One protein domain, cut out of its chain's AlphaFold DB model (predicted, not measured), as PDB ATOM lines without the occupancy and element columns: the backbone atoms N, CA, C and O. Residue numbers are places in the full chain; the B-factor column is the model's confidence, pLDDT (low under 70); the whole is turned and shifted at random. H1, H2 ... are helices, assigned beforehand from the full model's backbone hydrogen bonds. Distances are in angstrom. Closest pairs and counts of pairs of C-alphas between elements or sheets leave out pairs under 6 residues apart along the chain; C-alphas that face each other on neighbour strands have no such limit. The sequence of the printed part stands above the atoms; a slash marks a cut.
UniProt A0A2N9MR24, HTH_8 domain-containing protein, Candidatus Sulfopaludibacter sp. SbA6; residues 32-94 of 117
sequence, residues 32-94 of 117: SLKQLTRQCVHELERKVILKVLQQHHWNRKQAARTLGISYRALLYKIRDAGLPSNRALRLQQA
ATOM      1  N   SER A  32     -15.190   2.373  21.992       86.94
ATOM      2  CA  SER A  32     -15.952   1.572  22.953       86.94
ATOM      3  C   SER A  32     -15.519   0.110  22.892       86.94
ATOM      4  O   SER A  32     -15.940  -0.635  22.004       86.94
ATOM      5  N   LEU A  33     -14.753  -0.341  23.889       87.38
ATOM      6  CA  LEU A  33     -14.363  -1.754  24.020       87.38
ATOM      7  C   LEU A  33     -15.573  -2.698  23.980       87.38
ATOM      8  O   LEU A  33     -15.520  -3.763  23.377       87.38
ATOM      9  N   LYS A  34     -16.709  -2.288  24.558       89.31
ATOM     10  CA  LYS A  34     -17.946  -3.080  24.544       89.31
ATOM     11  C   LYS A  34     -18.463  -3.328  23.123       89.31
ATOM     12  O   LYS A  34     -18.941  -4.425  22.834       89.31
ATOM     13  N   GLN A  35     -18.421  -2.314  22.259       87.50
ATOM     14  CA  GLN A  35     -18.867  -2.448  20.870       87.50
ATOM     15  C   GLN A  35     -17.899  -3.324  20.079       87.50
ATOM     16  O   GLN A  35     -18.358  -4.234  19.389       87.50
ATOM     17  N   LEU A  36     -16.595  -3.113  20.268       86.19
ATOM     18  CA  LEU A  36     -15.553  -3.886  19.602       86.19
ATOM     19  C   LEU A  36     -15.649  -5.373  19.953       86.19
ATOM     20  O   LEU A  36     -15.793  -6.210  19.068       86.19
ATOM     21  N   THR A  37     -15.692  -5.715  21.244       88.00
ATOM     22  CA  THR A  37     -15.826  -7.113  21.678       88.00
ATOM     23  C   THR A  37     -17.091  -7.753  21.116       88.00
ATOM     24  O   THR A  37     -17.061  -8.896  20.668       88.00
ATOM     25  N   ARG A  38     -18.212  -7.021  21.088       89.06
ATOM     26  CA  ARG A  38     -19.463  -7.529  20.512       89.06
ATOM     27  C   ARG A  38     -19.326  -7.825  19.016       89.06
ATOM     28  O   ARG A  38     -19.853  -8.843  18.572       89.06
ATOM     29  N   GLN A  39     -18.652  -6.961  18.259       86.94
ATOM     30  CA  GLN A  39     -18.385  -7.172  16.835       86.94
ATOM     31  C   GLN A  39     -17.485  -8.391  16.620       86.94
ATOM     32  O   GLN A  39     -17.870  -9.299  15.887       86.94
ATOM     33  N   CYS A  40     -16.361  -8.479  17.337       87.69
ATOM     34  CA  CYS A  40     -15.438  -9.613  17.239       87.69
ATOM     35  C   CYS A  40     -16.127 -10.946  17.552       87.69
ATOM     36  O   CYS A  40     -15.980 -11.918  16.813       87.69
ATOM     37  N   VAL A  41     -16.921 -10.992  18.628       89.69
ATOM     38  CA  VAL A  41     -17.687 -12.189  18.996       89.69
ATOM     39  C   VAL A  41     -18.680 -12.555  17.896       89.69
ATOM     40  O   VAL A  41     -18.773 -13.723  17.529       89.69
ATOM     41  N   HIS A  42     -19.399 -11.579  17.336       89.75
ATOM     42  CA  HIS A  42     -20.374 -11.831  16.272       89.75
ATOM     43  C   HIS A  42     -19.718 -12.379  15.000       89.75
ATOM     44  O   HIS A  42     -20.216 -13.345  14.416       89.75
ATOM     45  N   GLU A  43     -18.572 -11.829  14.599       88.62
ATOM     46  CA  GLU A  43     -17.812 -12.332  13.455       88.62
ATOM     47  C   GLU A  43     -17.262 -13.738  13.687       88.62
ATOM     48  O   GLU A  43     -17.349 -14.596  12.802       88.62
ATOM     49  N   LEU A  44     -16.721 -13.995  14.878       91.12
ATOM     50  CA  LEU A  44     -16.212 -15.310  15.242       91.12
ATOM     51  C   LEU A  44     -17.338 -16.349  15.232       91.12
ATOM     52  O   LEU A  44     -17.204 -17.393  14.593       91.12
ATOM     53  N   GLU A  45     -18.470 -16.046  15.872       92.94
ATOM     54  CA  GLU A  45     -19.657 -16.906  15.861       92.94
ATOM     55  C   GLU A  45     -20.109 -17.204  14.428       92.94
ATOM     56  O   GLU A  45     -20.344 -18.365  14.081       92.94
ATOM     57  N   ARG A  46     -20.177 -16.181  13.565       93.00
ATOM     58  CA  ARG A  46     -20.520 -16.339  12.146       93.00
ATOM     59  C   ARG A  46     -19.571 -17.307  11.441       93.00
ATOM     60  O   ARG A  46     -20.042 -18.216  10.754       93.00
ATOM     61  N   LYS A  47     -18.257 -17.128  11.604       91.88
ATOM     62  CA  LYS A  47     -17.220 -17.969  10.977       91.88
ATOM     63  C   LYS A  47     -17.318 -19.422  11.454       91.88
ATOM     64  O   LYS A  47     -17.335 -20.337  10.629       91.88
ATOM     65  N   VAL A  48     -17.447 -19.636  12.763       94.94
ATOM     66  CA  VAL A  48     -17.561 -20.973  13.367       94.94
ATOM     67  C   VAL A  48     -18.820 -21.687  12.876       94.94
ATOM     68  O   VAL A  48     -18.744 -22.824  12.406       94.94
ATOM     69  N   ILE A  49     -19.973 -21.015  12.911       95.12
ATOM     70  CA  ILE A  49     -21.245 -21.597  12.469       95.12
ATOM     71  C   ILE A  49     -21.196 -21.952  10.985       95.12
ATOM     72  O   ILE A  49     -21.634 -23.038  10.606       95.12
ATOM     73  N   LEU A  50     -20.639 -21.077  10.144       94.00
ATOM     74  CA  LEU A  50     -20.479 -21.343   8.716       94.00
ATOM     75  C   LEU A  50     -19.614 -22.582   8.468       94.00
ATOM     76  O   LEU A  50     -20.018 -23.460   7.705       94.00
ATOM     77  N   LYS A  51     -18.462 -22.682   9.138       94.44
ATOM     78  CA  LYS A  51     -17.543 -23.817   8.990       94.44
ATOM     79  C   LYS A  51     -18.219 -25.135   9.369       94.44
ATOM     80  O   LYS A  51     -18.182 -26.085   8.591       94.44
ATOM     81  N   VAL A  52     -18.905 -25.178  10.511       96.38
ATOM     82  CA  VAL A  52     -19.613 -26.388  10.962       96.38
ATOM     83  C   VAL A  52     -20.783 -26.733  10.036       96.38
ATOM     84  O   VAL A  52     -21.015 -27.906   9.734       96.38
ATOM     85  N   LEU A  53     -21.514 -25.735   9.530       94.94
ATOM     86  CA  LEU A  53     -22.566 -25.967   8.541       94.94
ATOM     87  C   LEU A  53     -22.004 -26.572   7.256       94.94
ATOM     88  O   LEU A  53     -22.583 -27.532   6.759       94.94
ATOM     89  N   GLN A  54     -20.888 -26.064   6.735       93.12
ATOM     90  CA  GLN A  54     -20.241 -26.616   5.543       93.12
ATOM     91  C   GLN A  54     -19.767 -28.057   5.770       93.12
ATOM     92  O   GLN A  54     -20.064 -28.922   4.948       93.12
ATOM     93  N   GLN A  55     -19.123 -28.333   6.910       95.62
ATOM     94  CA  GLN A  55     -18.662 -29.676   7.286       95.62
ATOM     95  C   GLN A  55     -19.802 -30.702   7.358       95.62
ATOM     96  O   GLN A  55     -19.619 -31.853   6.979       95.62
ATOM     97  N   HIS A  56     -20.993 -30.290   7.800       95.31
ATOM     98  CA  HIS A  56     -22.173 -31.156   7.870       95.31
ATOM     99  C   HIS A  56     -23.113 -31.020   6.662       95.31
ATOM    100  O   HIS A  56     -24.300 -31.327   6.781       95.31
ATOM    101  N   HIS A  57     -22.640 -30.525   5.512       93.19
ATOM    102  CA  HIS A  57     -23.455 -30.338   4.299       93.19
ATOM    103  C   HIS A  57     -24.777 -29.596   4.564       93.19
ATOM    104  O   HIS A  57     -25.850 -29.949   4.072       93.19
ATOM    105  N   TRP A  58     -24.711 -28.566   5.402       93.69
ATOM    106  CA  TRP A  58     -25.833 -27.743   5.840       93.69
ATOM    107  C   TRP A  58     -26.926 -28.513   6.602       93.69
ATOM    108  O   TRP A  58     -28.064 -28.033   6.715       93.69
ATOM    109  N   ASN A  59     -26.595 -29.678   7.175       94.25
ATOM    110  CA  ASN A  59     -27.442 -30.414   8.109       94.25
ATOM    111  C   ASN A  59     -27.463 -29.709   9.469       94.25
ATOM    112  O   ASN A  59     -26.666 -29.973  10.367       94.25
ATOM    113  N   ARG A  60     -28.442 -28.821   9.633       94.12
ATOM    114  CA  ARG A  60     -28.608 -27.998  10.836       94.12
ATOM    115  C   ARG A  60     -28.779 -28.813  12.121       94.12
ATOM    116  O   ARG A  60     -28.370 -28.357  13.179       94.12
ATOM    117  N   LYS A  61     -29.379 -30.008  12.057       96.12
ATOM    118  CA  LYS A  61     -29.540 -30.858  13.250       96.12
ATOM    119  C   LYS A  61     -28.195 -31.413  13.714       96.12
ATOM    120  O   LYS A  61     -27.931 -31.403  14.909       96.12
ATOM    121  N   GLN A  62     -27.361 -31.881  12.784       96.81
ATOM    122  CA  GLN A  62     -25.998 -32.318  13.102       96.81
ATOM    123  C   GLN A  62     -25.137 -31.138  13.552       96.81
ATOM    124  O   GLN A  62     -24.543 -31.220  14.617       96.81
ATOM    125  N   ALA A  63     -25.174 -30.014  12.832       97.00
ATOM    126  CA  ALA A  63     -24.426 -28.815  13.199       97.00
ATOM    127  C   ALA A  63     -24.770 -28.306  14.610       97.00
ATOM    128  O   ALA A  63     -23.869 -27.973  15.367       97.00
ATOM    129  N   ALA A  64     -26.054 -28.292  14.995       97.56
ATOM    130  CA  ALA A  64     -26.469 -27.896  16.346       97.56
ATOM    131  C   ALA A  64     -25.887 -28.825  17.420       97.56
ATOM    132  O   ALA A  64     -25.421 -28.348  18.450       97.56
ATOM    133  N   ARG A  65     -25.871 -30.142  17.157       97.69
ATOM    134  CA  ARG A  65     -25.251 -31.125  18.057       97.69
ATOM    135  C   ARG A  65     -23.745 -30.920  18.170       97.69
ATOM    136  O   ARG A  65     -23.241 -30.897  19.282       97.69
ATOM    137  N   THR A  66     -23.055 -30.717  17.050       97.69
ATOM    138  CA  THR A  66     -21.605 -30.467  17.020       97.69
ATOM    139  C   THR A  66     -21.233 -29.174  17.744       97.69
ATOM    140  O   THR A  66     -20.238 -29.132  18.453       97.69
ATOM    141  N   LEU A  67     -22.056 -28.131  17.613       96.31
ATOM    142  CA  LEU A  67     -21.874 -26.858  18.316       96.31
ATOM    143  C   LEU A  67     -22.310 -26.906  19.791       96.31
ATOM    144  O   LEU A  67     -22.117 -25.925  20.499       96.31
ATOM    145  N   GLY A  68     -22.942 -27.990  20.251       97.56
ATOM    146  CA  GLY A  68     -23.433 -28.109  21.626       97.56
ATOM    147  C   GLY A  68     -24.560 -27.133  21.987       97.56
ATOM    148  O   GLY A  68     -24.797 -26.880  23.165       97.56
ATOM    149  N   ILE A  69     -25.271 -26.576  20.999       97.12
ATOM    150  CA  ILE A  69     -26.356 -25.609  21.220       97.12
ATOM    151  C   ILE A  69     -27.712 -26.178  20.815       97.12
ATOM    152  O   ILE A  69     -27.827 -27.077  19.979       97.12
ATOM    153  N   SER A  70     -28.783 -25.610  21.373       98.06
ATOM    154  CA  SER A  70     -30.132 -25.991  20.958       98.06
ATOM    155  C   SER A  70     -30.362 -25.683  19.475       98.06
ATOM    156  O   SER A  70     -29.851 -24.708  18.918       98.06
ATOM    157  N   TYR A  71     -31.212 -26.483  18.831       96.88
ATOM    158  CA  TYR A  71     -31.571 -26.261  17.432       96.88
ATOM    159  C   TYR A  71     -32.166 -24.859  17.195       96.88
ATOM    160  O   TYR A  71     -31.838 -24.214  16.200       96.88
ATOM    161  N   ARG A  72     -32.990 -24.344  18.125       96.38
ATOM    162  CA  ARG A  72     -33.523 -22.970  18.047       96.38
ATOM    163  C   ARG A  72     -32.409 -21.929  18.128       96.38
ATOM    164  O   ARG A  72     -32.420 -21.003  17.324       96.38
ATOM    165  N   ALA A  73     -31.450 -22.089  19.042       96.81
ATOM    166  CA  ALA A  73     -30.312 -21.177  19.155       96.81
ATOM    167  C   ALA A  73     -29.503 -21.130  17.852       96.81
ATOM    168  O   ALA A  73     -29.204 -20.042  17.367       96.81
ATOM    169  N   LEU A  74     -29.248 -22.287  17.228       96.31
ATOM    170  CA  LEU A  74     -28.583 -22.334  15.925       96.31
ATOM    171  C   LEU A  74     -29.361 -21.552  14.859       96.31
ATOM    172  O   LEU A  74     -28.766 -20.789  14.105       96.31
ATOM    173  N   LEU A  75     -30.684 -21.724  14.779       94.50
ATOM    174  CA  LEU A  75     -31.497 -21.003  13.794       94.50
ATOM    175  C   LEU A  75     -31.428 -19.485  13.984       94.50
ATOM    176  O   LEU A  75     -31.310 -18.764  12.993       94.50
ATOM    177  N   TYR A  76     -31.470 -19.011  15.232       95.69
ATOM    178  CA  TYR A  76     -31.310 -17.589  15.525       95.69
ATOM    179  C   TYR A  76     -29.922 -17.094  15.136       95.69
ATOM    180  O   TYR A  76     -29.820 -16.119  14.401       95.69
ATOM    181  N   LYS A  77     -28.864 -17.816  15.515       94.75
ATOM    182  CA  LYS A  77     -27.497 -17.430  15.164       94.75
ATOM    183  C   LYS A  77     -27.247 -17.427  13.652       94.75
ATOM    184  O   LYS A  77     -26.581 -16.527  13.163       94.75
ATOM    185  N   ILE A  78     -27.816 -18.366  12.887       93.38
ATOM    186  CA  ILE A  78     -27.738 -18.367  11.411       93.38
ATOM    187  C   ILE A  78     -28.382 -17.105  10.828       93.38
ATOM    188  O   ILE A  78     -27.821 -16.500   9.916       93.38
ATOM    189  N   ARG A  79     -29.553 -16.714  11.351       91.38
ATOM    190  CA  ARG A  79     -30.268 -15.512  10.909       91.38
ATOM    191  C   ARG A  79     -29.488 -14.248  11.260       91.38
ATOM    192  O   ARG A  79     -29.278 -13.412  10.390       91.38
ATOM    193  N   ASP A  80     -29.037 -14.138  12.503       89.94
ATOM    194  CA  ASP A  80     -28.319 -12.967  13.008       89.94
ATOM    195  C   ASP A  80     -26.940 -12.817  12.346       89.94
ATOM    196  O   ASP A  80     -26.437 -11.708  12.190       89.94
ATOM    197  N   ALA A  81     -26.331 -13.925  11.917       88.75
ATOM    198  CA  ALA A  81     -25.084 -13.939  11.162       88.75
ATOM    199  C   ALA A  81     -25.275 -13.708   9.650       88.75
ATOM    200  O   ALA A  81     -24.287 -13.721   8.919       88.75
ATOM    201  N   GLY A  82     -26.506 -13.540   9.149       86.50
ATOM    202  CA  GLY A  82     -26.775 -13.338   7.720       86.50
ATOM    203  C   GLY A  82     -26.313 -14.498   6.830       86.50
ATOM    204  O   GLY A  82     -25.929 -14.283   5.680       86.50
ATOM    205  N   LEU A  83     -26.283 -15.724   7.362       86.38
ATOM    206  CA  LEU A  83     -25.819 -16.900   6.625       86.38
ATOM    207  C   LEU A  83     -26.932 -17.453   5.716       86.38
ATOM    208  O   LEU A  83     -28.105 -17.465   6.110       86.38
ATOM    209  N   PRO A  84     -26.594 -17.953   4.511       76.75
ATOM    210  CA  PRO A  84     -27.591 -18.439   3.570       76.75
ATOM    211  C   PRO A  84     -28.348 -19.640   4.136       76.75
ATOM    212  O   PRO A  84     -27.822 -20.492   4.853       76.75
ATOM    213  N   SER A  85     -29.637 -19.722   3.816       73.75
ATOM    214  CA  SER A  85     -30.433 -20.882   4.204       73.75
ATOM    215  C   SER A  85     -30.093 -22.091   3.318       73.75
ATOM    216  O   SER A  85     -29.752 -21.932   2.151       73.75
ATOM    217  N   ASN A  86     -30.255 -23.317   3.837       74.25
ATOM    218  CA  ASN A  86     -30.067 -24.542   3.040       74.25
ATOM    219  C   ASN A  86     -30.942 -24.525   1.766       74.25
ATOM    220  O   ASN A  86     -30.501 -24.948   0.703       74.25
ATOM    221  N   ARG A  87     -32.148 -23.939   1.850       74.50
ATOM    222  CA  ARG A  87     -33.021 -23.739   0.684       74.50
ATOM    223  C   ARG A  87     -32.376 -22.847  -0.376       74.50
ATOM    224  O   ARG A  87     -32.377 -23.228  -1.537       74.50
ATOM    225  N   ALA A  88     -31.801 -21.712   0.023       75.50
ATOM    226  CA  ALA A  88     -31.120 -20.805  -0.902       75.50
ATOM    227  C   ALA A  88     -29.939 -21.494  -1.608       75.50
ATOM    228  O   ALA A  88     -29.771 -21.349  -2.811       75.50
ATOM    229  N   LEU A  89     -29.179 -22.320  -0.886       76.44
ATOM    230  CA  LEU A  89     -28.048 -23.054  -1.465       76.44
ATOM    231  C   LEU A  89     -28.483 -24.144  -2.443       76.44
ATOM    232  O   LEU A  89     -27.847 -24.317  -3.477       76.44
ATOM    233  N   ARG A  90     -29.571 -24.867  -2.151       76.81
ATOM    234  CA  ARG A  90     -30.123 -25.853  -3.095       76.81
ATOM    235  C   ARG A  90     -30.633 -25.193  -4.373       76.81
ATOM    236  O   ARG A  90     -30.481 -25.783  -5.434       76.81
ATOM    237  N   LEU A  91     -31.202 -23.990  -4.279       76.69
ATOM    238  CA  LEU A  91     -31.607 -23.211  -5.453       76.69
ATOM    239  C   LEU A  91     -30.388 -22.808  -6.292       76.69
ATOM    240  O   LEU A  91     -30.362 -23.097  -7.481       76.69
ATOM    241  N   GLN A  92     -29.337 -22.281  -5.657       75.06
ATOM    242  CA  GLN A  92     -28.079 -21.946  -6.339       75.06
ATOM    243  C   GLN A  92     -27.422 -23.166  -7.006       75.06
ATOM    244  O   GLN A  92     -26.882 -23.069  -8.104       75.06
ATOM    245  N   GLN A  93     -27.474 -24.337  -6.362       73.88
ATOM    246  CA  GLN A  93     -26.975 -25.588  -6.941       73.88
ATOM    247  C   GLN A  93     -27.821 -26.050  -8.137       73.88
ATOM    248  O   GLN A  93     -27.265 -26.507  -9.130       73.88
ATOM    249  N   ALA A  94     -29.147 -25.907  -8.065       74.81
ATOM    250  CA  ALA A  94     -30.046 -26.259  -9.162       74.81
ATOM    251  C   ALA A  94     -29.872 -25.337 -10.382       74.81
ATOM    252  O   ALA A  94     -29.903 -25.815 -11.513       74.81
TER     253      ALA A  94
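What this domain is: This is residues 32 to 94 of the 117 residues of the protein "HTH_8 domain-containing protein" of Candidatus Sulfopaludibacter sp. SbA6 (UniProt A0A2N9MR24). A long helix, H1, makes the long axis of the model, and two shorter helices, H2 and H3, fold back over the later part of it, the three packing crosswise into a small body. The first part of H1, residues 33 to 41, sticks out from this body with Ser 32, while the last helix, H4, lies off towards the other end and touches no helix. The printed part has 63 residues with four named helices, in the order H1, H2, H3, H4, and no named strand; its class is all helix. It is only just compact, close to loose, with a radius of gyration of the C-alphas of 12.8 A, and its elongated outline spans 44 by 25 by 18 A.

How they stand to each other: H1, residues 33 to 55, touches H2, residues 60 to 66, with its residues 49 to 53 alone; their closest C-alphas are those of Leu 53 and Ala 63, 5.8 A apart. The lines of H1 and H2 stand at 71 degrees, only just about perpendicular. H3, residues 71 to 80, touches H2, and the closest C-alphas are those of Ala 64 and Tyr 71, 5.5 A apart. H2 and H3 are about perpendicular, at 74 degrees. H3 also touches H1, with residues 45 to 49 of H1 alone; the closest C-alphas are those of Ile 49 and Ile 78, 7.3 A apart. H1 and H3 run opposite ways at a steep tilt of 62 degrees. The helix packing is mostly crossed, with no touching pair at a shallow tilt. H4, residues 86 to 94, is apart from H1, H2 and H3. In H1, H2, H3 and H4 every O i to N i+4 pair is within hydrogen-bond range.

Where its parts are: H1 begins at C-alpha 33, at (-14.363, -1.754, 24.020), and runs 32.8 A to C-alpha 55, at (-18.662, -29.676, 7.286). H2, Arg 60 to Thr 66, is 9.7 A long. H3, Tyr 71 to Asp 80, is 14.4 A long. H4, Asn 86 to Ala 94, is 12.3 A long and ends at C-alpha 94, at (-30.046, -26.259, -9.162).

The domain as a whole: The two C-alphas farthest apart are those of Ser 32 and Ala 94, 44.8 A. Residues 32 to 41, of which 33 to 41 belong to H1, stand free; without them the body has 53 residues, spans 31 by 21 by 18 A and has a radius of gyration of 10.5 A. The printed part has no cut. The links H1 to H2, H2 to H3 and H3 to H4 are tight, with 4, 4 and 5 residues. The mean pLDDT of the printed part is 89.9 and no printed residue is under 70; the mean of H4 is 75.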